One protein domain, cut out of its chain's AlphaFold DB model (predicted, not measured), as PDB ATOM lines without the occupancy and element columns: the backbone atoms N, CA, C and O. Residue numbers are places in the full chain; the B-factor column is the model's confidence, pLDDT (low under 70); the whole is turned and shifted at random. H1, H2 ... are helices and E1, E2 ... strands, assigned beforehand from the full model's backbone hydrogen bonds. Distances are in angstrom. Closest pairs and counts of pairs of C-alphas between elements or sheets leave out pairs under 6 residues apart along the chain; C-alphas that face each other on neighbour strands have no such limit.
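AT A GLANCE: This is residues 93 to 287 of the 700 residues of the protein "LPXTG-motif cell wall anchor domain protein" of Lactobacillus oris PB013-T2-3 (UniProt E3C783). Two sheets lie partly face to face as a sandwich, one of strands E5, E3, E8, E9, E7 and a curled one of E2, E1, E6, E4; helix H3 covers the other face of the first, and residues 276 to 285, of which 277 to 283 belong to E10, stick out as a free arm. The printed part has 195 residues, with three named helices and ten named strands in the order E1 E2 H1 E3 E4 E5 E6 E7 H2 H3 E8 E9 E10; under half of the residues are in named elements, and the class is mixed, helices and strands. The five-strand sheet is antiparallel, the four-strand one mixed. The whole is only just loose, close to compact, with a radius of gyration of the C-alphas of 20.0 A, and elongated, spanning 70 by 37 by 29 A.

HOW THE PARTS SIT: E1, residues 93 to 98, and E2, residues 104 to 110, form a hairpin, with N 94 and O 108 2.9 A apart, within hydrogen-bond range. E6, residues 171 to 179, is parallel to E1 (N 95 and O 173, 2.9 A) and antiparallel to E4, residues 145 to 147 (N 146 and O 178, 2.8 A). E3, residues 134 to 138, is antiparallel to E5, residues 152 to 156 (N 137 and O 153, 2.9 A), and to E8, residues 245 to 253 (N 138 and O 248, 2.8 A). E8 bends by 56 degrees at residue 248 and forms a hairpin with E9, residues 266 to 273 (N 246 and O 272, 2.8 A). E9 is antiparallel to E7, residues 211 to 213 (N 267 and O 212, 3.1 A). In the sandwich, two sheets face to face, the best planes are 20 degrees apart; the closest C-alphas of E1 and E3 are those of Val 94 and Gly 137, 6.4 A. H3, residues 229 to 242, makes two layers with the five-strand sheet, a helix on one face: its height is 9.2 A, over E9 and along the strands, 14 degrees to E9 on the local plane. The closest C-alphas of H3 and E8 are those of Ile 237 and Tyr 247, 6.8 A. H2, residues 223 to 226, is close to H3 but not clearly touching. E7, H2 H3, E8 is a split strand-helix-strand unit, E9 between its strands, with a right-handed crossover. H1, residues 120 to 123, is on neither sheet. In H3 every O i to N i+4 pair is within hydrogen-bond range; H1 and H2 are too short for one.

IN THESE COORDINATES: E1 begins at C-alpha 93 (36.973, -7.307, 4.052). E6 is 25.4 A long, E9 22.6 A and H3 20.2 A. E10, residues 277 to 283, 19.9 A long, pairs with no named strand and ends at C-alpha 283 (23.028, 23.130, -20.161).

THE WHOLE: The C-alphas farthest apart, those of Ala 124 and Asp 283, are 71.6 A apart. The printed part has no cut. The links E5 to E6, E6 to E7 and E8 to E9 are long. Residues 181 to 210 are under 70 in pLDDT; the printed part's mean is 81.3.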
ATOM      1  N   LYS A  93      37.680  -8.494   4.525       91.31
ATOM      2  CA  LYS A  93      36.973  -7.307   4.052       91.31
ATOM      3  C   LYS A  93      37.988  -6.241   3.665       91.31
ATOM      4  O   LYS A  93      38.546  -5.567   4.526       91.31
ATOM      5  N   VAL A  94      38.201  -6.071   2.366       90.00
ATOM      6  CA  VAL A  94      38.937  -4.915   1.848       90.00
ATOM      7  C   VAL A  94      38.006  -3.706   1.899       90.00
ATOM      8  O   VAL A  94      36.864  -3.786   1.440       90.00
ATOM      9  N   GLN A  95      38.463  -2.602   2.481       90.00
ATOM     10  CA  GLN A  95      37.736  -1.336   2.553       90.00
ATOM     11  C   GLN A  95      38.608  -0.195   2.045       90.00
ATOM     12  O   GLN A  95      39.804  -0.147   2.324       90.00
ATOM     13  N   TYR A  96      37.978   0.750   1.359       88.62
ATOM     14  CA  TYR A  96      38.597   1.999   0.937       88.62
ATOM     15  C   TYR A  96      37.834   3.134   1.616       88.62
ATOM     16  O   TYR A  96      36.613   3.216   1.473       88.62
ATOM     17  N   VAL A  97      38.526   3.943   2.415       88.38
ATOM     18  CA  VAL A  97      37.910   4.880   3.366       88.38
ATOM     19  C   VAL A  97      38.422   6.294   3.130       88.38
ATOM     20  O   VAL A  97      39.623   6.495   2.966       88.38
ATOM     21  N   ASP A  98      37.507   7.263   3.125       88.31
ATOM     22  CA  ASP A  98      37.830   8.689   3.138       88.31
ATOM     23  C   ASP A  98      38.315   9.108   4.536       88.31
ATOM     24  O   ASP A  98      37.602   8.949   5.531       88.31
ATOM     25  N   THR A  99      39.529   9.655   4.619       93.94
ATOM     26  CA  THR A  99      40.139  10.106   5.877       93.94
ATOM     27  C   THR A  99      39.410  11.273   6.532       93.94
ATOM     28  O   THR A  99      39.603  11.504   7.725       93.94
ATOM     29  N   ASP A 100      38.609  12.026   5.778       88.19
ATOM     30  CA  ASP A 100      38.081  13.315   6.233       88.19
ATOM     31  C   ASP A 100      36.755  13.182   6.988       88.19
ATOM     32  O   ASP A 100      36.416  14.024   7.819       88.19
ATOM     33  N   ASN A 101      36.010  12.111   6.715       85.12
ATOM     34  CA  ASN A 101      34.692  11.835   7.292       85.12
ATOM     35  C   ASN A 101      34.495  10.358   7.702       85.12
ATOM     36  O   ASN A 101      33.468  10.027   8.294       85.12
ATOM     37  N   GLY A 102      35.453   9.468   7.409       85.38
ATOM     38  CA  GLY A 102      35.370   8.035   7.706       85.38
ATOM     39  C   GLY A 102      34.420   7.243   6.795       85.38
ATOM     40  O   GLY A 102      34.104   6.091   7.102       85.38
ATOM     41  N   HIS A 103      33.934   7.828   5.697       83.44
ATOM     42  CA  HIS A 103      33.003   7.175   4.784       83.44
ATOM     43  C   HIS A 103      33.688   6.059   3.984       83.44
ATOM     44  O   HIS A 103      34.792   6.216   3.462       83.44
ATOM     45  N   VAL A 104      33.009   4.916   3.857       82.69
ATOM     46  CA  VAL A 104      33.491   3.767   3.082       82.69
ATOM     47  C   VAL A 104      33.156   3.984   1.605       82.69
ATOM     48  O   VAL A 104      32.033   3.736   1.174       82.69
ATOM     49  N   LEU A 105      34.152   4.415   0.830       79.06
ATOM     50  CA  LEU A 105      34.068   4.700  -0.609       79.06
ATOM     51  C   LEU A 105      33.762   3.444  -1.438       79.06
ATOM     52  O   LEU A 105      33.054   3.511  -2.443       79.06
ATOM     53  N   ALA A 106      34.287   2.291  -1.016       79.06
ATOM     54  CA  ALA A 106      33.811   0.966  -1.410       79.06
ATOM     55  C   ALA A 106      34.314  -0.114  -0.440       79.06
ATOM     56  O   ALA A 106      35.206   0.112   0.381       79.06
ATOM     57  N   SER A 107      33.759  -1.323  -0.556       83.12
ATOM     58  CA  SER A 107      34.288  -2.499   0.135       83.12
ATOM     59  C   SER A 107      34.075  -3.787  -0.649       83.12
ATOM     60  O   SER A 107      33.170  -3.883  -1.477       83.12
ATOM     61  N   MET A 108      34.914  -4.785  -0.378       80.19
ATOM     62  CA  MET A 108      35.027  -6.024  -1.151       80.19
ATOM     63  C   MET A 108      35.292  -7.184  -0.190       80.19
ATOM     64  O   MET A 108      35.959  -6.996   0.823       80.19
ATOM     65  N   GLU A 109      34.750  -8.367  -0.467       84.50
ATOM     66  CA  GLU A 109      34.925  -9.554   0.381       84.50
ATOM     67  C   GLU A 109      35.771 -10.598  -0.348       84.50
ATOM     68  O   GLU A 109      35.405 -11.026  -1.440       84.50
ATOM     69  N   LEU A 110      36.885 -11.022   0.251       87.00
ATOM     70  CA  LEU A 110      37.739 -12.090  -0.263       87.00
ATOM     71  C   LEU A 110      37.511 -13.360   0.584       87.00
ATOM     72  O   LEU A 110      37.842 -13.368   1.776       87.00
ATOM     73  N   PRO A 111      36.925 -14.432   0.016       85.19
ATOM     74  CA  PRO A 111      36.658 -15.662   0.757       85.19
ATOM     75  C   PRO A 111      37.912 -16.394   1.252       85.19
ATOM     76  O   PRO A 111      38.888 -16.564   0.523       85.19
ATOM     77  N   SER A 112      37.808 -16.936   2.464       88.25
ATOM     78  CA  SER A 112      38.831 -17.705   3.186       88.25
ATOM     79  C   SER A 112      38.880 -19.204   2.828       88.25
ATOM     80  O   SER A 112      39.663 -19.947   3.411       88.25
ATOM     81  N   TYR A 113      38.071 -19.677   1.870       82.50
ATOM     82  CA  TYR A 113      37.869 -21.112   1.584       82.50
ATOM     83  C   TYR A 113      39.142 -21.908   1.251       82.50
ATOM     84  O   TYR A 113      39.176 -23.113   1.469       82.50
ATOM     85  N   TYR A 114      40.172 -21.254   0.710       82.38
ATOM     86  CA  TYR A 114      41.427 -21.892   0.286       82.38
ATOM     87  C   TYR A 114      42.562 -21.722   1.303       82.38
ATOM     88  O   TYR A 114      43.719 -21.963   0.975       82.38
ATOM     89  N   MET A 115      42.244 -21.265   2.515       90.94
ATOM     90  CA  MET A 115      43.221 -20.901   3.536       90.94
ATOM     91  C   MET A 115      43.181 -21.879   4.709       90.94
ATOM     92  O   MET A 115      42.102 -22.279   5.141       90.94
ATOM     93  N   SER A 116      44.344 -22.224   5.256       92.00
ATOM     94  CA  SER A 116      44.471 -23.021   6.477       92.00
ATOM     95  C   SER A 116      45.117 -22.209   7.593       92.00
ATOM     96  O   SER A 116      45.954 -21.338   7.347       92.00
ATOM     97  N   THR A 117      44.777 -22.533   8.836       91.88
ATOM     98  CA  THR A 117      45.544 -22.094  10.004       91.88
ATOM     99  C   THR A 117      46.882 -22.834  10.099       91.88
ATOM    100  O   THR A 117      47.188 -23.715   9.289       91.88
ATOM    101  N   VAL A 118      47.710 -22.412  11.058       90.50
ATOM    102  CA  VAL A 118      49.019 -23.008  11.362       90.50
ATOM    103  C   VAL A 118      48.885 -24.488  11.739       90.50
ATOM    104  O   VAL A 118      47.943 -24.868  12.436       90.50
ATOM    105  N   SER A 119      49.811 -25.334  11.279       87.19
ATOM    106  CA  SER A 119      49.724 -26.775  11.522       87.19
ATOM    107  C   SER A 119      50.142 -27.179  12.952       87.19
ATOM    108  O   SER A 119      50.909 -26.459  13.603       87.19
ATOM    109  N   PRO A 120      49.683 -28.339  13.466       83.38
ATOM    110  CA  PRO A 120      50.092 -28.860  14.771       83.38
ATOM    111  C   PRO A 120      51.604 -29.048  14.907       83.38
ATOM    112  O   PRO A 120      52.164 -28.752  15.958       83.38
ATOM    113  N   GLU A 121      52.272 -29.493  13.846       84.50
ATOM    114  CA  GLU A 121      53.717 -29.736  13.811       84.50
ATOM    115  C   GLU A 121      54.483 -28.401  13.877       84.50
ATOM    116  O   GLU A 121      55.486 -28.272  14.584       84.50
ATOM    117  N   ARG A 122      53.945 -27.359  13.225       87.88
ATOM    118  CA  ARG A 122      54.471 -25.990  13.282       87.88
ATOM    119  C   ARG A 122      54.291 -25.365  14.666       87.88
ATOM    120  O   ARG A 122      55.205 -24.701  15.152       87.88
ATOM    121  N   LEU A 123      53.157 -25.616  15.324       86.25
ATOM    122  CA  LEU A 123      52.909 -25.238  16.724       86.25
ATOM    123  C   LEU A 123      53.797 -26.014  17.712       86.25
ATOM    124  O   LEU A 123      54.230 -25.447  18.712       86.25
ATOM    125  N   ALA A 124      54.105 -27.280  17.420       84.75
ATOM    126  CA  ALA A 124      55.047 -28.106  18.179       84.75
ATOM    127  C   ALA A 124      56.524 -27.709  17.966       84.75
ATOM    128  O   ALA A 124      57.409 -28.249  18.631       84.75
ATOM    129  N   GLY A 125      56.793 -26.743  17.081       86.44
ATOM    130  CA  GLY A 125      58.104 -26.130  16.898       86.44
ATOM    131  C   GLY A 125      58.901 -26.619  15.689       86.44
ATOM    132  O   GLY A 125      60.064 -26.237  15.586       86.44
ATOM    133  N   ASP A 126      58.330 -27.407  14.767       88.62
ATOM    134  CA  ASP A 126      59.005 -27.716  13.496       88.62
ATOM    135  C   ASP A 126      58.981 -26.480  12.566       88.62
ATOM    136  O   ASP A 126      57.921 -26.110  12.046       88.62
ATOM    137  N   PRO A 127      60.128 -25.827  12.288       89.12
ATOM    138  CA  PRO A 127      60.178 -24.660  11.410       89.12
ATOM    139  C   PRO A 127      59.956 -25.004   9.928       89.12
ATOM    140  O   PRO A 127      59.877 -24.082   9.111       89.12
ATOM    141  N   LYS A 128      59.873 -26.294   9.569       90.94
ATOM    142  CA  LYS A 128      59.621 -26.803   8.212       90.94
ATOM    143  C   LYS A 128      58.175 -27.243   7.973       90.94
ATOM    144  O   LYS A 128      57.808 -27.519   6.831       90.94
ATOM    145  N   ALA A 129      57.367 -27.304   9.026       89.44
ATOM    146  CA  ALA A 129      55.949 -27.626   8.945       89.44
ATOM    147  C   ALA A 129      55.115 -26.460   8.368       89.44
ATOM    148  O   ALA A 129      55.553 -25.301   8.464       89.44
ATOM    149  N   PRO A 130      53.916 -26.732   7.806       89.00
ATOM    150  CA  PRO A 130      53.048 -25.711   7.226       89.00
ATOM    151  C   PRO A 130      52.679 -24.582   8.196       89.00
ATOM    152  O   PRO A 130      52.110 -24.790   9.269       89.00
ATOM    153  N   ASP A 131      52.973 -23.354   7.778       92.12
ATOM    154  CA  ASP A 131      52.542 -22.139   8.467       92.12
ATOM    155  C   ASP A 131      51.137 -21.710   8.000       92.12
ATOM    156  O   ASP A 131      50.631 -22.174   6.973       92.12
ATOM    157  N   ALA A 132      50.506 -20.808   8.750       93.25
ATOM    158  CA  ALA A 132      49.204 -20.250   8.410       93.25
ATOM    159  C   ALA A 132      49.208 -19.551   7.038       93.25
ATOM    160  O   ALA A 132      50.122 -18.786   6.714       93.25
ATOM    161  N   SER A 133      48.140 -19.757   6.262       94.44
ATOM    162  CA  SER A 133      47.944 -19.114   4.962       94.44
ATOM    163  C   SER A 133      48.016 -17.590   5.055       94.44
ATOM    164  O   SER A 133      47.335 -16.956   5.869       94.44
ATOM    165  N   LYS A 134      48.803 -16.993   4.159       95.12
ATOM    166  CA  LYS A 134      48.899 -15.541   4.001       95.12
ATOM    167  C   LYS A 134      47.785 -15.006   3.103       95.12
ATOM    168  O   LYS A 134      47.205 -15.734   2.293       95.12
ATOM    169  N   TYR A 135      47.513 -13.719   3.221       94.50
ATOM    170  CA  TYR A 135      46.612 -12.978   2.348       94.50
ATOM    171  C   TYR A 135      47.159 -11.583   2.067       94.50
ATOM    172  O   TYR A 135      47.972 -11.058   2.825       94.50
ATOM    173  N   GLU A 136      46.675 -10.983   0.988       94.81
ATOM    174  CA  GLU A 136      46.993  -9.620   0.576       94.81
ATOM    175  C   GLU A 136      45.729  -8.928   0.068       94.81
ATOM    176  O   GLU A 136      44.911  -9.544  -0.617       94.81
ATOM    177  N   GLY A 137      45.596  -7.642   0.373       93.25
ATOM    178  CA  GLY A 137      44.724  -6.705  -0.330       93.25
ATOM    179  C   GLY A 137      45.558  -5.655  -1.060       93.25
ATOM    180  O   GLY A 137      46.695  -5.381  -0.671       93.25
ATOM    181  N   ALA A 138      44.974  -5.040  -2.084       93.50
ATOM    182  CA  ALA A 138      45.579  -3.968  -2.860       93.50
ATOM    183  C   ALA A 138      44.699  -2.713  -2.883       93.50
ATOM    184  O   ALA A 138      43.470  -2.789  -2.889       93.50
ATOM    185  N   ALA A 139      45.347  -1.553  -2.930       91.94
ATOM    186  CA  ALA A 139      44.708  -0.284  -3.225       91.94
ATOM    187  C   ALA A 139      44.215  -0.247  -4.679       91.94
ATOM    188  O   ALA A 139      44.853  -0.794  -5.580       91.94
ATOM    189  N   ILE A 140      43.120   0.474  -4.914       83.81
ATOM    190  CA  ILE A 140      42.585   0.752  -6.250       83.81
ATOM    191  C   ILE A 140      42.530   2.262  -6.465       83.81
ATOM    192  O   ILE A 140      42.396   3.032  -5.518       83.81
ATOM    193  N   ASN A 141      42.636   2.709  -7.711       80.62
ATOM    194  CA  ASN A 141      42.434   4.118  -8.030       80.62
ATOM    195  C   ASN A 141      40.933   4.458  -7.888       80.62
ATOM    196  O   ASN A 141      40.082   3.725  -8.397       80.62
ATOM    197  N   ILE A 142      40.620   5.535  -7.158       78.75
ATOM    198  CA  ILE A 142      39.255   5.979  -6.846       78.75
ATOM    199  C   ILE A 142      39.065   7.405  -7.391       78.75
ATOM    200  O   ILE A 142      39.829   8.298  -7.014       78.75
ATOM    201  N   PRO A 143      38.045   7.661  -8.236       74.75
ATOM    202  CA  PRO A 143      37.792   8.980  -8.813       74.75
ATOM    203  C   PRO A 143      37.725  10.105  -7.768       74.75
ATOM    204  O   PRO A 143      36.830  10.129  -6.931       74.75
ATOM    205  N   GLY A 144      38.656  11.063  -7.838       74.62
ATOM    206  CA  GLY A 144      38.678  12.249  -6.967       74.62
ATOM    207  C   GLY A 144      39.433  12.094  -5.649       74.62
ATOM    208  O   GLY A 144      39.484  13.046  -4.868       74.62
ATOM    209  N   TYR A 145      40.056  10.938  -5.421       82.44
ATOM    210  CA  TYR A 145      40.771  10.624  -4.191       82.44
ATOM    211  C   TYR A 145      42.217  10.202  -4.462       82.44
ATOM    212  O   TYR A 145      42.529   9.560  -5.462       82.44
ATOM    213  N   LYS A 146      43.107  10.522  -3.522       88.62
ATOM    214  CA  LYS A 146      44.502  10.083  -3.510       88.62
ATOM    215  C   LYS A 146      44.718   9.105  -2.362       88.62
ATOM    216  O   LYS A 146      44.365   9.404  -1.223       88.62
ATOM    217  N   LEU A 147      45.330   7.960  -2.653       93.44
ATOM    218  CA  LEU A 147      45.773   7.005  -1.638       93.44
ATOM    219  C   LEU A 147      46.772   7.672  -0.673       93.44
ATOM    220  O   LEU A 147      47.729   8.311  -1.115       93.44
ATOM    221  N   VAL A 148      46.562   7.490   0.632       96.44
ATOM    222  CA  VAL A 148      47.463   7.956   1.705       96.44
ATOM    223  C   VAL A 148      47.922   6.841   2.658       96.44
ATOM    224  O   VAL A 148      48.760   7.091   3.521       96.44
ATOM    225  N   SER A 149      47.435   5.605   2.494       96.25
ATOM    226  CA  SER A 149      48.001   4.404   3.132       96.25
ATOM    227  C   SER A 149      49.011   3.686   2.223       96.25
ATOM    228  O   SER A 149      49.245   4.086   1.083       96.25
ATOM    229  N   ALA A 150      49.581   2.574   2.700       96.81
ATOM    230  CA  ALA A 150      50.320   1.647   1.844       96.81
ATOM    231  C   ALA A 150      49.432   1.127   0.683       96.81
ATOM    232  O   ALA A 150      48.223   0.967   0.882       96.81
ATOM    233  N   PRO A 151      50.001   0.857  -0.511       95.56
ATOM    234  CA  PRO A 151      49.261   0.358  -1.677       95.56
ATOM    235  C   PRO A 151      48.968  -1.145  -1.628       95.56
ATOM    236  O   PRO A 151      48.130  -1.625  -2.385       95.56
ATOM    237  N   LEU A 152      49.637  -1.881  -0.741       96.06
ATOM    238  CA  LEU A 152      49.402  -3.291  -0.446       96.06
ATOM    239  C   LEU A 152      49.337  -3.446   1.074       96.06
ATOM    240  O   LEU A 152      50.081  -2.774   1.794       96.06
ATOM    241  N   ILE A 153      48.449  -4.313   1.560       96.94
ATOM    242  CA  ILE A 153      48.374  -4.689   2.977       96.94
ATOM    243  C   ILE A 153      48.280  -6.211   3.047       96.94
ATOM    244  O   ILE A 153      47.369  -6.809   2.474       96.94
ATOM    245  N   GLU A 154      49.226  -6.827   3.750       95.19
ATOM    246  CA  GLU A 154      49.333  -8.279   3.903       95.19
ATOM    247  C   GLU A 154      49.001  -8.735   5.328       95.19
ATOM    248  O   GLU A 154      49.102  -7.969   6.287       95.19
ATOM    249  N   GLY A 155      48.654 -10.013   5.478       94.69
ATOM    250  CA  GLY A 155      48.466 -10.648   6.779       94.69
ATOM    251  C   GLY A 155      48.488 -12.175   6.715       94.69
ATOM    252  O   GLY A 155      48.732 -12.773   5.666       94.69
ATOM    253  N   LYS A 156      48.243 -12.816   7.862       94.00
ATOM    254  CA  LYS A 156      48.136 -14.277   8.030       94.00
ATOM    255  C   LYS A 156      46.837 -14.633   8.732       94.00
ATOM    256  O   LYS A 156      46.372 -13.864   9.570       94.00
ATOM    257  N   ILE A 157      46.254 -15.782   8.397       91.56
ATOM    258  CA  ILE A 157      45.044 -16.268   9.066       91.56
ATOM    259  C   ILE A 157      45.395 -16.871  10.435       91.56
ATOM    260  O   ILE A 157      45.977 -17.945  10.544       91.56
ATOM    261  N   ASP A 158      45.050 -16.159  11.500       84.19
ATOM    262  CA  ASP A 158      45.339 -16.528  12.893       84.19
ATOM    263  C   ASP A 158      44.317 -17.508  13.502       84.19
ATOM    264  O   ASP A 158      44.490 -17.984  14.622       84.19
ATOM    265  N   GLY A 159      43.259 -17.832  12.753       85.69
ATOM    266  CA  GLY A 159      42.153 -18.676  13.198       85.69
ATOM    267  C   GLY A 159      40.893 -17.914  13.602       85.69
ATOM    268  O   GLY A 159      39.965 -18.550  14.101       85.69
ATOM    269  N   GLN A 160      40.805 -16.600  13.358       91.62
ATOM    270  CA  GLN A 160      39.549 -15.853  13.472       91.62
ATOM    271  C   GLN A 160      38.425 -16.527  12.653       91.62
ATOM    272  O   GLN A 160      38.587 -16.837  11.469       91.62
ATOM    273  N   THR A 161      37.271 -16.765  13.290       91.12
ATOM    274  CA  THR A 161      36.102 -17.432  12.685       91.12
ATOM    275  C   THR A 161      34.867 -16.542  12.630       91.12
ATOM    276  O   THR A 161      34.657 -15.706  13.513       91.12
ATOM    277  N   GLN A 162      33.982 -16.817  11.667       88.75
ATOM    278  CA  GLN A 162      32.689 -16.146  11.509       88.75
ATOM    279  C   GLN A 162      31.813 -16.300  12.763       88.75
ATOM    280  O   GLN A 162      31.615 -17.413  13.264       88.75
ATOM    281  N   ASN A 163      31.228 -15.196  13.236       84.00
ATOM    282  CA  ASN A 163      30.296 -15.215  14.367       84.00
ATOM    283  C   ASN A 163      28.957 -15.861  13.988       84.00
ATOM    284  O   ASN A 163      28.353 -16.524  14.822       84.00
ATOM    285  N   SER A 164      28.489 -15.689  12.747       77.81
ATOM    286  CA  SER A 164      27.299 -16.328  12.168       77.81
ATOM    287  C   SER A 164      27.324 -16.229  10.627       77.81
ATOM    288  O   SER A 164      28.340 -15.872  10.034       77.81
ATOM    289  N   LEU A 165      26.217 -16.544   9.937       71.19
ATOM    290  CA  LEU A 165      26.121 -16.265   8.494       71.19
ATOM    291  C   LEU A 165      25.936 -14.775   8.187       71.19
ATOM    292  O   LEU A 165      26.358 -14.346   7.115       71.19
ATOM    293  N   GLN A 166      25.298 -14.036   9.097       78.88
ATOM    294  CA  GLN A 166      24.949 -12.622   8.965       78.88
ATOM    295  C   GLN A 166      26.070 -11.718   9.493       78.88
ATOM    296  O   GLN A 166      26.438 -10.747   8.840       78.88
ATOM    297  N   ASP A 167      26.646 -12.075  10.640       85.56
ATOM    298  CA  ASP A 167      27.867 -11.470  11.172       85.56
ATOM    299  C   ASP A 167      29.076 -12.335  10.804       85.56
ATOM    300  O   ASP A 167      29.380 -13.345  11.444       85.56
ATOM    301  N   LYS A 168      29.774 -11.921   9.747       85.94
ATOM    302  CA  LYS A 168      30.968 -12.597   9.239       85.94
ATOM    303  C   LYS A 168      32.207 -12.427  10.108       85.94
ATOM    304  O   LYS A 168      33.177 -13.126   9.836       85.94
ATOM    305  N   ASN A 169      32.198 -11.550  11.118       92.25
ATOM    306  CA  ASN A 169      33.374 -11.242  11.935       92.25
ATOM    307  C   ASN A 169      34.626 -10.995  11.065       92.25
ATOM    308  O   ASN A 169      35.606 -11.731  11.165       92.25
ATOM    309  N   TYR A 170      34.544 -10.057  10.118       92.56
ATOM    310  CA  TYR A 170      35.553  -9.885   9.068       92.56
ATOM    311  C   TYR A 170      36.962  -9.573   9.596       92.56
ATOM    312  O   TYR A 170      37.131  -8.862  10.588       92.56
ATOM    313  N   ILE A 171      37.968 -10.011   8.839       95.00
ATOM    314  CA  ILE A 171      39.342  -9.499   8.916       95.00
ATOM    315  C   ILE A 171      39.416  -8.251   8.032       95.00
ATOM    316  O   ILE A 171      39.172  -8.353   6.832       95.00
ATOM    317  N   TYR A 172      39.722  -7.079   8.584       93.69
ATOM    318  CA  TYR A 172      39.687  -5.822   7.827       93.69
ATOM    319  C   TYR A 172      41.045  -5.448   7.224       93.69
ATOM    320  O   TYR A 172      42.052  -5.388   7.924       93.69
ATOM    321  N   LEU A 173      41.041  -5.129   5.927       95.75
ATOM    322  CA  LEU A 173      42.147  -4.502   5.208       95.75
ATOM    323  C   LEU A 173      41.710  -3.111   4.746       95.75
ATOM    324  O   LEU A 173      40.997  -2.981   3.750       95.75
ATOM    325  N   THR A 174      42.109  -2.079   5.488       95.44
ATOM    326  CA  THR A 174      41.608  -0.713   5.287       95.44
ATOM    327  C   THR A 174      42.641   0.173   4.604       95.44
ATOM    328  O   THR A 174      43.649   0.554   5.199       95.44
ATOM    329  N   PHE A 175      42.343   0.554   3.367       96.56
ATOM    330  CA  PHE A 175      43.091   1.533   2.591       96.56
ATOM    331  C   PHE A 175      42.520   2.935   2.818       96.56
ATOM    332  O   PHE A 175      41.309   3.141   2.732       96.56
ATOM    333  N   GLN A 176      43.395   3.896   3.099       95.56
ATOM    334  CA  GLN A 176      43.021   5.267   3.453       95.56
ATOM    335  C   GLN A 176      43.206   6.197   2.257       95.56
ATOM    336  O   GLN A 176      44.250   6.165   1.600       95.56
ATOM    337  N   TYR A 177      42.214   7.045   2.000       91.12
ATOM    338  CA  TYR A 177      42.160   7.957   0.864       91.12
ATOM    339  C   TYR A 177      41.825   9.370   1.316       91.12
ATOM    340  O   TYR A 177      40.923   9.576   2.118       91.12
ATOM    341  N   LYS A 178      42.513  10.349   0.740       90.00
ATOM    342  CA  LYS A 178      42.254  11.775   0.937       90.00
ATOM    343  C   LYS A 178      41.562  12.326  -0.308       90.00
ATOM    344  O   LYS A 178      42.048  12.081  -1.414       90.00
ATOM    345  N   LYS A 179      40.456  13.058  -0.162       84.06
ATOM    346  CA  LYS A 179      39.815  13.751  -1.294       84.06
ATOM    347  C   LYS A 179      40.758  14.832  -1.847       84.06
ATOM    348  O   LYS A 179      41.390  15.549  -1.073       84.06
ATOM    349  N   VAL A 180      40.896  14.905  -3.175       79.25
ATOM    350  CA  VAL A 180      41.837  15.815  -3.874       79.25
ATOM    351  C   VAL A 180      41.240  16.551  -5.080       79.25
ATOM    352  O   VAL A 180      41.947  17.333  -5.707       79.25
ATOM    353  N   MET A 181      39.972  16.310  -5.431       67.31
ATOM    354  CA  MET A 181      39.251  17.137  -6.407       67.31
ATOM    355  C   MET A 181      38.327  18.137  -5.706       67.31
ATOM    356  O   MET A 181      37.489  17.735  -4.899       67.31
ATOM    357  N   ASP A 182      38.447  19.406  -6.104       54.53
ATOM    358  CA  ASP A 182      37.572  20.513  -5.690       54.53
ATOM    359  C   ASP A 182      36.301  20.632  -6.560       54.53
ATOM    360  O   ASP A 182      35.374  21.368  -6.220       54.53
ATOM    361  N   ASN A 183      36.236  19.907  -7.686       48.56
ATOM    362  CA  ASN A 183      35.073  19.897  -8.577       48.56
ATOM    363  C   ASN A 183      33.830  19.345  -7.859       48.56
ATOM    364  O   ASN A 183      33.911  18.369  -7.108       48.56
ATOM    365  N   ALA A 184      32.666  19.935  -8.148       46.50
ATOM    366  CA  ALA A 184      31.382  19.469  -7.633       46.50
ATOM    367  C   ALA A 184      31.128  17.991  -7.994       46.50
ATOM    368  O   ALA A 184      31.452  17.535  -9.095       46.50
ATOM    369  N   GLU A 185      30.549  17.241  -7.051       49.38
ATOM    370  CA  GLU A 185      30.194  15.834  -7.258       49.38
ATOM    371  C   GLU A 185      29.036  15.722  -8.259       49.38
ATOM    372  O   GLU A 185      28.064  16.474  -8.183       49.38
ATOM    373  N   SER A 186      29.134  14.779  -9.202       41.81
ATOM    374  CA  SER A 186      28.106  14.590 -10.230       41.81
ATOM    375  C   SER A 186      26.781  14.149  -9.600       41.81
ATOM    376  O   SER A 186      26.717  13.139  -8.899       41.81
ATOM    377  N   ALA A 187      25.700  14.881  -9.883       37.31
ATOM    378  CA  ALA A 187      24.400  14.722  -9.224       37.31
ATOM    379  C   ALA A 187      23.643  13.406  -9.541       37.31
ATOM    380  O   ALA A 187      22.528  13.201  -9.064       37.31
ATOM    381  N   THR A 188      24.204  12.499 -10.347       36.84
ATOM    382  CA  THR A 188      23.493  11.332 -10.907       36.84
ATOM    383  C   THR A 188      23.446  10.095  -9.998       36.84
ATOM    384  O   THR A 188      23.232   8.980 -10.480       36.84
ATOM    385  N   THR A 189      23.659  10.225  -8.686       35.78
ATOM    386  CA  THR A 189      23.724   9.057  -7.792       35.78
ATOM    387  C   THR A 189      22.366   8.648  -7.237       35.78
ATOM    388  O   THR A 189      21.774   9.332  -6.404       35.78
ATOM    389  N   THR A 190      21.893   7.477  -7.672       32.12
ATOM    390  CA  THR A 190      20.680   6.828  -7.157       32.12
ATOM    391  C   THR A 190      20.732   6.678  -5.627       32.12
ATOM    392  O   THR A 190      21.748   6.190  -5.120       32.12
ATOM    393  N   PRO A 191      19.653   6.998  -4.881       29.52
ATOM    394  CA  PRO A 191      19.601   6.791  -3.435       29.52
ATOM    395  C   PRO A 191      19.967   5.353  -3.035       29.52
ATOM    396  O   PRO A 191      19.494   4.391  -3.638       29.52
ATOM    397  N   GLY A 192      20.820   5.210  -2.017       34.78
ATOM    398  CA  GLY A 192      21.378   3.917  -1.592       34.78
ATOM    399  C   GLY A 192      22.727   3.552  -2.231       34.78
ATOM    400  O   GLY A 192      23.275   2.496  -1.919       34.78
ATOM    401  N   LYS A 193      23.288   4.419  -3.082       38.81
ATOM    402  CA  LYS A 193      24.677   4.362  -3.564       38.81
ATOM    403  C   LYS A 193      25.405   5.653  -3.174       38.81
ATOM    404  O   LYS A 193      24.788   6.712  -3.165       38.81
ATOM    405  N   GLY A 194      26.701   5.565  -2.856       36.22
ATOM    406  CA  GLY A 194      27.546   6.744  -2.610       36.22
ATOM    407  C   GLY A 194      27.736   7.600  -3.871       36.22
ATOM    408  O   GLY A 194      27.378   7.162  -4.968       36.22
ATOM    409  N   SER A 195      28.337   8.787  -3.723       32.19
ATOM    410  CA  SER A 195      28.414   9.873  -4.725       32.19
ATOM    411  C   SER A 195      29.217   9.591  -6.014       32.19
ATOM    412  O   SER A 195      29.480  10.485  -6.812       32.19
ATOM    413  N   THR A 196      29.545   8.325  -6.276       35.88
ATOM    414  CA  THR A 196      30.157   7.827  -7.521       35.88
ATOM    415  C   THR A 196      29.283   6.812  -8.270       35.88
ATOM    416  O   THR A 196      29.706   6.264  -9.282       35.88
ATOM    417  N   GLY A 197      28.079   6.486  -7.774       31.77
ATOM    418  CA  GLY A 197      27.175   5.510  -8.404       31.77
ATOM    419  C   GLY A 197      27.686   4.059  -8.402       31.77
ATOM    420  O   GLY A 197      27.019   3.165  -8.938       31.77
ATOM    421  N   ALA A 198      28.836   3.811  -7.769       33.38
ATOM    422  CA  ALA A 198      29.564   2.555  -7.803       33.38
ATOM    423  C   ALA A 198      28.874   1.451  -6.988       33.38
ATOM    424  O   ALA A 198      29.239   1.135  -5.856       33.38
ATOM    425  N   ALA A 199      27.936   0.764  -7.634       34.84
ATOM    426  CA  ALA A 199      27.939  -0.679  -7.489       34.84
ATOM    427  C   ALA A 199      29.169  -1.192  -8.248       34.84
ATOM    428  O   ALA A 199      29.143  -1.284  -9.473       34.84
ATOM    429  N   ILE A 200      30.228  -1.561  -7.522       41.69
ATOM    430  CA  ILE A 200      31.119  -2.611  -8.021       41.69
ATOM    431  C   ILE A 200      30.206  -3.782  -8.414       41.69
ATOM    432  O   ILE A 200      29.281  -4.111  -7.665       41.69
ATOM    433  N   SER A 201      30.461  -4.441  -9.546       39.97
ATOM    434  CA  SER A 201      29.767  -5.672  -9.950       39.97
ATOM    435  C   SER A 201      30.182  -6.871  -9.074       39.97
ATOM    436  O   SER A 201      30.556  -7.932  -9.569       39.97
ATOM    437  N   ALA A 202      30.132  -6.702  -7.750       39.44
ATOM    438  CA  ALA A 202      30.608  -7.635  -6.729       39.44
ATOM    439  C   ALA A 202      29.814  -8.953  -6.696       39.44
ATOM    440  O   ALA A 202      30.246  -9.928  -6.085       39.44
ATOM    441  N   ASN A 203      28.674  -8.996  -7.387       37.72
ATOM    442  CA  ASN A 203      27.838 -10.186  -7.535       37.72
ATOM    443  C   ASN A 203      28.351 -11.129  -8.641       37.72
ATOM    444  O   ASN A 203      27.916 -12.275  -8.713       37.72
ATOM    445  N   THR A 204      29.265 -10.665  -9.498       44.97
ATOM    446  CA  THR A 204      29.846 -11.429 -10.609       44.97
ATOM    447  C   THR A 204      31.364 -11.304 -10.595       44.97
ATOM    448  O   THR A 204      31.956 -10.542 -11.360       44.97
ATOM    449  N   TRP A 205      31.998 -12.104  -9.736       51.22
ATOM    450  CA  TRP A 205      33.380 -12.527  -9.954       51.22
ATOM    451  C   TRP A 205      33.507 -13.102 -11.364       51.22
ATOM    452  O   TRP A 205      32.658 -13.892 -11.785       51.22
ATOM    453  N   THR A 206      34.549 -12.730 -12.098       53.00
ATOM    454  CA  THR A 206      34.772 -13.322 -13.415       53.00
ATOM    455  C   THR A 206      35.240 -14.770 -13.267       53.00
ATOM    456  O   THR A 206      36.032 -15.101 -12.386       53.00
ATOM    457  N   ASN A 207      34.788 -15.647 -14.166       55.12
ATOM    458  CA  ASN A 207      35.243 -17.043 -14.247       55.12
ATOM    459  C   ASN A 207      36.652 -17.161 -14.873       55.12
ATOM    460  O   ASN A 207      36.955 -18.136 -15.561       55.12
ATOM    461  N   LEU A 208      37.501 -16.145 -14.698       62.72
ATOM    462  CA  LEU A 208      38.864 -16.149 -15.214       62.72
ATOM    463  C   LEU A 208      39.723 -17.149 -14.427       62.72
ATOM    464  O   LEU A 208      39.534 -17.300 -13.216       62.72
ATOM    465  N   PRO A 209      40.722 -17.783 -15.067       59.09
ATOM    466  CA  PRO A 209      41.723 -18.591 -14.381       59.09
ATOM    467  C   PRO A 209      42.721 -17.688 -13.629       59.09
ATOM    468  O   PRO A 209      43.908 -17.639 -13.937       59.09
ATOM    469  N   GLY A 210      42.229 -16.936 -12.640       65.00
ATOM    470  CA  GLY A 210      43.014 -16.235 -11.614       65.00
ATOM    471  C   GLY A 210      43.391 -17.150 -10.443       65.00
ATOM    472  O   GLY A 210      43.611 -16.682  -9.332       65.00
ATOM    473  N   MET A 211      43.384 -18.464 -10.662       73.56
ATOM    474  CA  MET A 211      43.568 -19.490  -9.644       73.56
ATOM    475  C   MET A 211      44.487 -20.572 -10.204       73.56
ATOM    476  O   MET A 211      44.260 -21.063 -11.310       73.56
ATOM    477  N   PHE A 212      45.514 -20.943  -9.446       81.12
ATOM    478  CA  PHE A 212      46.404 -22.047  -9.792       81.12
ATOM    479  C   PHE A 212      46.815 -22.821  -8.542       81.12
ATOM    480  O   PHE A 212      46.821 -22.284  -7.431       81.12
ATOM    481  N   SER A 213      47.135 -24.098  -8.732       84.50
ATOM    482  CA  SER A 213      47.686 -24.954  -7.691       84.50
ATOM    483  C   SER A 213      49.211 -24.947  -7.710       84.50
ATOM    484  O   SER A 213      49.854 -24.699  -8.739       84.50
ATOM    485  N   ILE A 214      49.773 -25.262  -6.551       84.19
ATOM    486  CA  ILE A 214      51.151 -25.715  -6.397       84.19
ATOM    487  C   ILE A 214      51.163 -27.190  -5.985       84.19
ATOM    488  O   ILE A 214      50.224 -27.676  -5.351       84.19
ATOM    489  N   SER A 215      52.242 -27.884  -6.326       85.81
ATOM    490  CA  SER A 215      52.542 -29.241  -5.857       85.81
ATOM    491  C   SER A 215      53.794 -29.198  -4.989       85.81
ATOM    492  O   SER A 215      54.626 -28.316  -5.167       85.81
ATOM    493  N   GLY A 216      53.973 -30.137  -4.066       86.50
ATOM    494  CA  GLY A 216      55.193 -30.163  -3.266       86.50
ATOM    495  C   GLY A 216      55.257 -31.312  -2.277       86.50
ATOM    496  O   GLY A 216      54.344 -32.137  -2.184       86.50
ATOM    497  N   VAL A 217      56.354 -31.344  -1.524       86.50
ATOM    498  CA  VAL A 217      56.654 -32.363  -0.512       86.50
ATOM    499  C   VAL A 217      56.860 -31.702   0.851       86.50
ATOM    500  O   VAL A 217      57.395 -30.595   0.944       86.50
ATOM    501  N   TYR A 218      56.444 -32.387   1.922       86.94
ATOM    502  CA  TYR A 218      56.659 -31.938   3.300       86.94
ATOM    503  C   TYR A 218      58.123 -31.551   3.550       86.94
ATOM    504  O   TYR A 218      59.048 -32.282   3.189       86.94
ATOM    505  N   GLY A 219      58.333 -30.408   4.201       86.25
ATOM    506  CA  GLY A 219      59.656 -29.922   4.579       86.25
ATOM    507  C   GLY A 219      60.524 -29.384   3.435       86.25
ATOM    508  O   GLY A 219      61.662 -28.982   3.696       86.25
ATOM    509  N   LEU A 220      60.003 -29.322   2.203       91.25
ATOM    510  CA  LEU A 220      60.583 -28.554   1.099       91.25
ATOM    511  C   LEU A 220      59.908 -27.182   0.966       91.25
ATOM    512  O   LEU A 220      58.762 -26.985   1.373       91.25
ATOM    513  N   LYS A 221      60.641 -26.226   0.389       92.31
ATOM    514  CA  LYS A 221      60.128 -24.902   0.016       92.31
ATOM    515  C   LYS A 221      59.370 -24.969  -1.310       92.31
ATOM    516  O   LYS A 221      59.743 -25.753  -2.181       92.31
ATOM    517  N   ASN A 222      58.375 -24.103  -1.502       90.56
ATOM    518  CA  ASN A 222      57.548 -24.082  -2.720       90.56
ATOM    519  C   ASN A 222      58.367 -23.946  -4.015       90.56
ATOM    520  O   ASN A 222      58.014 -24.538  -5.036       90.56
ATOM    521  N   SER A 223      59.483 -23.215  -3.965       88.94
ATOM    522  CA  SER A 223      60.407 -23.027  -5.092       88.94
ATOM    523  C   SER A 223      61.061 -24.315  -5.616       88.94
ATOM    524  O   SER A 223      61.474 -24.336  -6.775       88.94
ATOM    525  N   ALA A 224      61.132 -25.390  -4.819       87.19
ATOM    526  CA  ALA A 224      61.789 -26.642  -5.209       87.19
ATOM    527  C   ALA A 224      61.088 -27.347  -6.385       87.19
ATOM    528  O   ALA A 224      61.755 -27.771  -7.327       87.19
ATOM    529  N   ASP A 225      59.752 -27.420  -6.347       84.38
ATOM    530  CA  ASP A 225      58.944 -28.192  -7.305       84.38
ATOM    531  C   ASP A 225      58.115 -27.311  -8.268       84.38
ATOM    532  O   ASP A 225      57.580 -27.808  -9.259       84.38
ATOM    533  N   ASN A 226      57.990 -25.999  -8.008       86.56
ATOM    534  CA  ASN A 226      57.077 -25.103  -8.747       86.56
ATOM    535  C   ASN A 226      57.764 -23.986  -9.549       86.56
ATOM    536  O   ASN A 226      57.071 -23.243 -10.260       86.56
ATOM    537  N   GLY A 227      59.089 -23.848  -9.422       88.56
ATOM    538  CA  GLY A 227      59.827 -22.673  -9.886       88.56
ATOM    539  C   GLY A 227      59.431 -21.410  -9.114       88.56
ATOM    540  O   GLY A 227      59.013 -21.487  -7.961       88.56
ATOM    541  N   ASP A 228      59.545 -20.249  -9.760       91.62
ATOM    542  CA  ASP A 228      59.221 -18.958  -9.145       91.62
ATOM    543  C   ASP A 228      57.697 -18.722  -9.072       91.62
ATOM    544  O   ASP A 228      57.057 -18.325 -10.054       91.62
ATOM    545  N   VAL A 229      57.096 -18.998  -7.911       88.50
ATOM    546  CA  VAL A 229      55.643 -18.859  -7.687       88.50
ATOM    547  C   VAL A 229      55.202 -17.405  -7.515       88.50
ATOM    548  O   VAL A 229      54.078 -17.055  -7.887       88.50
ATOM    549  N   GLU A 230      56.086 -16.538  -7.026       91.19
ATOM    550  CA  GLU A 230      55.817 -15.106  -6.868       91.19
ATOM    551  C   GLU A 230      55.785 -14.429  -8.239       91.19
ATOM    552  O   GLU A 230      54.798 -13.772  -8.581       91.19
ATOM    553  N   LYS A 231      56.780 -14.703  -9.094       91.19
ATOM    554  CA  LYS A 231      56.771 -14.244 -10.486       91.19
ATOM    555  C   LYS A 231      55.576 -14.796 -11.263       91.19
ATOM    556  O   LYS A 231      54.943 -14.039 -11.989       91.19
ATOM    557  N   ARG A 232      55.207 -16.075 -11.093       86.94
ATOM    558  CA  ARG A 232      53.992 -16.642 -11.720       86.94
ATOM    559  C   ARG A 232      52.715 -15.907 -11.300       86.94
ATOM    560  O   ARG A 232      51.816 -15.746 -12.123       86.94
ATOM    561  N   THR A 233      52.639 -15.459 -10.046       88.12
ATOM    562  CA  THR A 233      51.522 -14.648  -9.538       88.12
ATOM    563  C   THR A 233      51.523 -13.263 -10.191       88.12
ATOM    564  O   THR A 233      50.499 -12.844 -10.733       88.12
ATOM    565  N   GLN A 234      52.676 -12.584 -10.229       90.50
ATOM    566  CA  GLN A 234      52.800 -11.254 -10.830       90.50
ATOM    567  C   GLN A 234      52.565 -11.261 -12.350       90.50
ATOM    568  O   GLN A 234      51.806 -10.434 -12.845       90.50
ATOM    569  N   ASP A 235      53.122 -12.229 -13.086       87.69
ATOM    570  CA  ASP A 235      52.907 -12.405 -14.532       87.69
ATOM    571  C   ASP A 235      51.406 -12.539 -14.868       87.69
ATOM    572  O   ASP A 235      50.952 -12.110 -15.933       87.69
ATOM    573  N   LEU A 236      50.625 -13.148 -13.965       84.69
ATOM    574  CA  LEU A 236      49.182 -13.325 -14.113       84.69
ATOM    575  C   LEU A 236      48.411 -12.033 -13.791       84.69
ATOM    576  O   LEU A 236      47.499 -11.677 -14.537       84.69
ATOM    577  N   ILE A 237      48.812 -11.292 -12.750       87.56
ATOM    578  CA  ILE A 237      48.284  -9.951 -12.442       87.56
ATOM    579  C   ILE A 237      48.545  -8.989 -13.611       87.56
ATOM    580  O   ILE A 237      47.612  -8.361 -14.111       87.56
ATOM    581  N   ASP A 238      49.781  -8.924 -14.110       88.50
ATOM    582  CA  ASP A 238      50.187  -8.034 -15.204       88.50
ATOM    583  C   ASP A 238      49.486  -8.376 -16.523       88.50
ATOM    584  O   ASP A 238      49.135  -7.480 -17.300       88.50
ATOM    585  N   ARG A 239      49.242  -9.669 -16.778       83.88
ATOM    586  CA  ARG A 239      48.420 -10.127 -17.904       83.88
ATOM    587  C   ARG A 239      47.014  -9.547 -17.807       83.88
ATOM    588  O   ARG A 239      46.574  -8.904 -18.753       83.88
ATOM    589  N   TYR A 240      46.323  -9.732 -16.684       82.69
ATOM    590  CA  TYR A 240      44.957  -9.227 -16.539       82.69
ATOM    591  C   TYR A 240      44.896  -7.692 -16.479       82.69
ATOM    592  O   TYR A 240      43.969  -7.110 -17.037       82.69
ATOM    593  N   LYS A 241      45.920  -7.011 -15.947       86.19
ATOM    594  CA  LYS A 241      46.024  -5.543 -16.018       86.19
ATOM    595  C   LYS A 241      46.019  -5.039 -17.468       86.19
ATOM    596  O   LYS A 241      45.272  -4.118 -17.790       86.19
ATOM    597  N   LYS A 242      46.762  -5.691 -18.373       85.19
ATOM    598  CA  LYS A 242      46.741  -5.394 -19.825       85.19
ATOM    599  C   LYS A 242      45.379  -5.675 -20.478       85.19
ATOM    600  O   LYS A 242      45.014  -5.024 -21.452       85.19
ATOM    601  N   GLN A 243      44.594  -6.594 -19.920       80.31
ATOM    602  CA  GLN A 243      43.226  -6.899 -20.364       80.31
ATOM    603  C   GLN A 243      42.160  -5.946 -19.787       80.31
ATOM    604  O   GLN A 243      40.973  -6.148 -20.035       80.31
ATOM    605  N   GLY A 244      42.563  -4.919 -19.030       85.31
ATOM    606  CA  GLY A 244      41.648  -3.968 -18.398       85.31
ATOM    607  C   GLY A 244      41.010  -4.495 -17.116       85.31
ATOM    608  O   GLY A 244      39.817  -4.305 -16.907       85.31
ATOM    609  N   PHE A 245      41.782  -5.164 -16.257       85.06
ATOM    610  CA  PHE A 245      41.343  -5.553 -14.914       85.06
ATOM    611  C   PHE A 245      42.161  -4.856 -13.822       85.06
ATOM    612  O   PHE A 245      43.388  -4.780 -13.886       85.06
ATOM    613  N   SER A 246      41.471  -4.415 -12.772       86.75
ATOM    614  CA  SER A 246      42.061  -3.930 -11.523       86.75
ATOM    615  C   SER A 246      42.304  -5.103 -10.559       86.75
ATOM    616  O   SER A 246      41.406  -5.921 -10.349       86.75
ATOM    617  N   TYR A 247      43.501  -5.186  -9.966       89.31
ATOM    618  CA  TYR A 247      43.852  -6.163  -8.920       89.31
ATOM    619  C   TYR A 247      43.387  -5.687  -7.543       89.31
ATOM    620  O   TYR A 247      43.545  -4.516  -7.209       89.31
ATOM    621  N   ILE A 248      42.814  -6.604  -6.762       87.38
ATOM    622  CA  ILE A 248      42.167  -6.317  -5.473       87.38
ATOM    623  C   ILE A 248      42.896  -6.972  -4.296       87.38
ATOM    624  O   ILE A 248      42.806  -6.501  -3.164       87.38
ATOM    625  N   GLY A 249      43.579  -8.087  -4.542       90.44
ATOM    626  CA  GLY A 249      44.171  -8.910  -3.495       90.44
ATOM    627  C   GLY A 249      44.226 -10.390  -3.859       90.44
ATOM    628  O   GLY A 249      43.693 -10.821  -4.884       90.44
ATOM    629  N   THR A 250      44.850 -11.169  -2.984       90.81
ATOM    630  CA  THR A 250      45.052 -12.614  -3.129       90.81
ATOM    631  C   THR A 250      44.759 -13.309  -1.802       90.81
ATOM    632  O   THR A 250      45.264 -12.890  -0.760       90.81
ATOM    633  N   THR A 251      43.977 -14.393  -1.824       90.38
ATOM    634  CA  THR A 251      43.829 -15.287  -0.660       90.38
ATOM    635  C   THR A 251      44.637 -16.557  -0.857       90.38
ATOM    636  O   THR A 251      44.774 -17.066  -1.974       90.38
ATOM    637  N   ASN A 252      45.229 -17.025   0.246       91.19
ATOM    638  CA  ASN A 252      46.321 -17.993   0.243       91.19
ATOM    639  C   ASN A 252      47.459 -17.548  -0.701       91.19
ATOM    640  O   ASN A 252      47.711 -18.169  -1.731       91.19
ATOM    641  N   LYS A 253      48.103 -16.417  -0.382       91.75
ATOM    642  CA  LYS A 253      49.292 -15.920  -1.097       91.75
ATOM    643  C   LYS A 253      50.494 -16.807  -0.747       91.75
ATOM    644  O   LYS A 253      50.744 -17.071   0.427       91.75
ATOM    645  N   ILE A 254      51.213 -17.274  -1.767       90.06
ATOM    646  CA  ILE A 254      52.263 -18.296  -1.662       90.06
ATOM    647  C   ILE A 254      53.598 -17.672  -2.066       90.06
ATOM    648  O   ILE A 254      53.698 -17.112  -3.155       90.06
ATOM    649  N   PHE A 255      54.619 -17.802  -1.218       92.06
ATOM    650  CA  PHE A 255      55.966 -17.290  -1.489       92.06
ATOM    651  C   PHE A 255      56.943 -18.433  -1.788       92.06
ATOM    652  O   PHE A 255      56.753 -19.570  -1.341       92.06
ATOM    653  N   ASN A 256      58.019 -18.126  -2.518       93.00
ATOM    654  CA  ASN A 256      59.056 -19.082  -2.915       93.00
ATOM    655  C   ASN A 256      59.767 -19.729  -1.721       93.00
ATOM    656  O   ASN A 256      60.175 -20.892  -1.797       93.00
ATOM    657  N   ASP A 257      59.912 -18.962  -0.637       92.44
ATOM    658  CA  ASP A 257      60.607 -19.346   0.590       92.44
ATOM    659  C   ASP A 257      59.710 -19.986   1.658       92.44
ATOM    660  O   ASP A 257      60.229 -20.498   2.655       92.44
ATOM    661  N   ASP A 258      58.390 -19.999   1.458       91.62
ATOM    662  CA  ASP A 258      57.480 -20.725   2.343       91.62
ATOM    663  C   ASP A 258      57.640 -22.240   2.150       91.62
ATOM    664  O   ASP A 258      57.841 -22.733   1.035       91.62
ATOM    665  N   TYR A 259      57.521 -22.990   3.247       92.75
ATOM    666  CA  TYR A 259      57.424 -24.448   3.197       92.75
ATOM    667  C   TYR A 259      56.069 -24.880   2.632       92.75
ATOM    668  O   TYR A 259      55.052 -24.219   2.856       92.75
ATOM    669  N   TYR A 260      56.060 -25.997   1.905       91.19
ATOM    670  CA  TYR A 260      54.874 -26.485   1.212       91.19
ATOM    671  C   TYR A 260      53.709 -26.777   2.168       91.19
ATOM    672  O   TYR A 260      53.773 -27.675   3.011       91.19
ATOM    673  N   ASN A 261      52.611 -26.035   1.997       90.38
ATOM    674  CA  ASN A 261      51.382 -26.223   2.756       90.38
ATOM    675  C   ASN A 261      50.409 -27.143   2.000       90.38
ATOM    676  O   ASN A 261      49.605 -26.703   1.176       90.38
ATOM    677  N   TYR A 262      50.450 -28.433   2.334       87.94
ATOM    678  CA  TYR A 262      49.565 -29.455   1.769       87.94
ATOM    679  C   TYR A 262      48.092 -29.332   2.212       87.94
ATOM    680  O   TYR A 262      47.233 -29.977   1.612       87.94
ATOM    681  N   TYR A 263      47.778 -28.493   3.206       86.25
ATOM    682  CA  TYR A 263      46.401 -28.169   3.598       86.25
ATOM    683  C   TYR A 263      45.790 -27.038   2.755       86.25
ATOM    684  O   TYR A 263      44.568 -26.914   2.704       86.25
ATOM    685  N   ALA A 264      46.614 -26.227   2.081       87.50
ATOM    686  CA  ALA A 264      46.195 -25.045   1.327       87.50
ATOM    687  C   ALA A 264      46.996 -24.913   0.015       87.50
ATOM    688  O   ALA A 264      47.863 -24.052  -0.137       87.50
ATOM    689  N   THR A 265      46.707 -25.783  -0.956       85.81
ATOM    690  CA  THR A 265      47.506 -25.950  -2.189       85.81
ATOM    691  C   THR A 265      47.127 -25.023  -3.351       85.81
ATOM    692  O   THR A 265      47.759 -25.074  -4.406       85.81
ATOM    693  N   TRP A 266      46.106 -24.177  -3.186       83.12
ATOM    694  CA  TRP A 266      45.576 -23.293  -4.231       83.12
ATOM    695  C   TRP A 266      45.703 -21.827  -3.835       83.12
ATOM    696  O   TRP A 266      45.251 -21.454  -2.757       83.12
ATOM    697  N   THR A 267      46.232 -20.988  -4.724       85.50
ATOM    698  CA  THR A 267      46.166 -19.527  -4.570       85.50
ATOM    699  C   THR A 267      45.047 -18.948  -5.428       85.50
ATOM    700  O   THR A 267      44.763 -19.478  -6.510       85.50
ATOM    701  N   LYS A 268      44.392 -17.877  -4.963       84.19
ATOM    702  CA  LYS A 268      43.325 -17.197  -5.709       84.19
ATOM    703  C   LYS A 268      43.524 -15.685  -5.732       84.19
ATOM    704  O   LYS A 268      43.465 -15.029  -4.696       84.19
ATOM    705  N   ILE A 269      43.696 -15.160  -6.940       86.38
ATOM    706  CA  ILE A 269      43.831 -13.744  -7.283       86.38
ATOM    707  C   ILE A 269      42.433 -13.174  -7.543       86.38
ATOM    708  O   ILE A 269      41.626 -13.780  -8.254       86.38
ATOM    709  N   TYR A 270      42.147 -11.996  -6.993       84.69
ATOM    710  CA  TYR A 270      40.867 -11.309  -7.141       84.69
ATOM    711  C   TYR A 270      41.024 -10.069  -8.029       84.69
ATOM    712  O   TYR A 270      41.888  -9.218  -7.807       84.69
ATOM    713  N   LEU A 271      40.187 -10.003  -9.065       81.88
ATOM    714  CA  LEU A 271      40.281  -9.069 -10.188       81.88
ATOM    715  C   LEU A 271      38.892  -8.529 -10.524       81.88
ATOM    716  O   LEU A 271      37.919  -9.284 -10.463       81.88
ATOM    717  N   ILE A 272      38.801  -7.259 -10.924       79.25
ATOM    718  CA  ILE A 272      37.543  -6.633 -11.367       79.25
ATOM    719  C   ILE A 272      37.737  -5.901 -12.698       79.25
ATOM    720  O   ILE A 272      38.744  -5.208 -12.849       79.25
ATOM    721  N   PRO A 273      36.811  -6.055 -13.667       80.94
ATOM    722  CA  PRO A 273      36.886  -5.367 -14.951       80.94
ATOM    723  C   PRO A 273      36.805  -3.850 -14.790       80.94
ATOM    724  O   PRO A 273      35.943  -3.319 -14.080       80.94
ATOM    725  N   ASN A 274      37.685  -3.156 -15.501       84.69
ATOM    726  CA  ASN A 274      37.647  -1.713 -15.628       84.69
ATOM    727  C   ASN A 274      36.384  -1.256 -16.372       84.69
ATOM    728  O   ASN A 274      35.845  -1.976 -17.210       84.69
ATOM    729  N   GLN A 275      35.932  -0.040 -16.083       82.69
ATOM    730  CA  GLN A 275      34.723   0.544 -16.652       82.69
ATOM    731  C   GLN A 275      35.054   1.638 -17.668       82.69
ATOM    732  O   GLN A 275      36.050   2.348 -17.536       82.69
ATOM    733  N   ALA A 276      34.195   1.791 -18.675       86.56
ATOM    734  CA  ALA A 276      34.274   2.896 -19.624       86.56
ATOM    735  C   ALA A 276      33.904   4.234 -18.960       86.56
ATOM    736  O   ALA A 276      33.044   4.276 -18.073       86.56
ATOM    737  N   VAL A 277      34.520   5.322 -19.427       86.06
ATOM    738  CA  VAL A 277      34.190   6.690 -19.005       86.06
ATOM    739  C   VAL A 277      33.004   7.194 -19.816       86.06
ATOM    740  O   VAL A 277      33.010   7.078 -21.041       86.06
ATOM    741  N   GLN A 278      32.014   7.774 -19.139       88.94
ATOM    742  CA  GLN A 278      30.889   8.457 -19.781       88.94
ATOM    743  C   GLN A 278      31.122   9.965 -19.781       88.94
ATOM    744  O   GLN A 278      31.458  10.538 -18.744       88.94
ATOM    745  N   VAL A 279      30.916  10.611 -20.925       94.31
ATOM    746  CA  VAL A 279      31.085  12.057 -21.097       94.31
ATOM    747  C   VAL A 279      29.763  12.676 -21.527       94.31
ATOM    748  O   VAL A 279      29.229  12.324 -22.572       94.31
ATOM    749  N   ASN A 280      29.233  13.600 -20.729       94.69
ATOM    750  CA  ASN A 280      27.954  14.266 -20.958       94.69
ATOM    751  C   ASN A 280      28.140  15.738 -21.342       94.69
ATOM    752  O   ASN A 280      29.089  16.395 -20.909       94.69
ATOM    753  N   TYR A 281      27.181  16.257 -22.109       97.50
ATOM    754  CA  TYR A 281      27.150  17.627 -22.618       97.50
ATOM    755  C   TYR A 281      25.769  18.221 -22.334       97.50
ATOM    756  O   TYR A 281      24.784  17.805 -22.953       97.50
ATOM    757  N   VAL A 282      25.683  19.135 -21.364       96.19
ATOM    758  CA  VAL A 282      24.404  19.637 -20.833       96.19
ATOM    759  C   VAL A 282      24.389  21.152 -20.654       96.19
ATOM    760  O   VAL A 282      25.447  21.767 -20.532       96.19
ATOM    761  N   ASP A 283      23.199  21.748 -20.614       95.44
ATOM    762  CA  ASP A 283      23.028  23.130 -20.161       95.44
ATOM    763  C   ASP A 283      23.124  23.249 -18.627       95.44
ATOM    764  O   ASP A 283      23.242  22.254 -17.903       95.44
ATOM    765  N   GLU A 284      23.073  24.476 -18.107       92.38
ATOM    766  CA  GLU A 284      23.111  24.755 -16.665       92.38
ATOM    767  C   GLU A 284      21.938  24.146 -15.873       92.38
ATOM    768  O   GLU A 284      22.038  23.986 -14.655       92.38
ATOM    769  N   GLN A 285      20.846  23.774 -16.547       91.62
ATOM    770  CA  GLN A 285      19.677  23.112 -15.969       91.62
ATOM    771  C   GLN A 285      19.767  21.574 -16.059       91.62
ATOM    772  O   GLN A 285      18.926  20.874 -15.493       91.62
ATOM    773  N   GLY A 286      20.800  21.038 -16.718       91.00
ATOM    774  CA  GLY A 286      21.044  19.607 -16.890       91.00
ATOM    775  C   GLY A 286      20.370  18.981 -18.117       91.00
ATOM    776  O   GLY A 286      20.399  17.755 -18.255       91.00
ATOM    777  N   ASN A 287      19.776  19.771 -19.018       94.19
ATOM    778  CA  ASN A 287      19.213  19.252 -20.264       94.19
ATOM    779  C   ASN A 287      20.334  18.885 -21.240       94.19
ATOM    780  O   ASN A 287      21.341  19.579 -21.360       94.19
TER     781      ASN A 287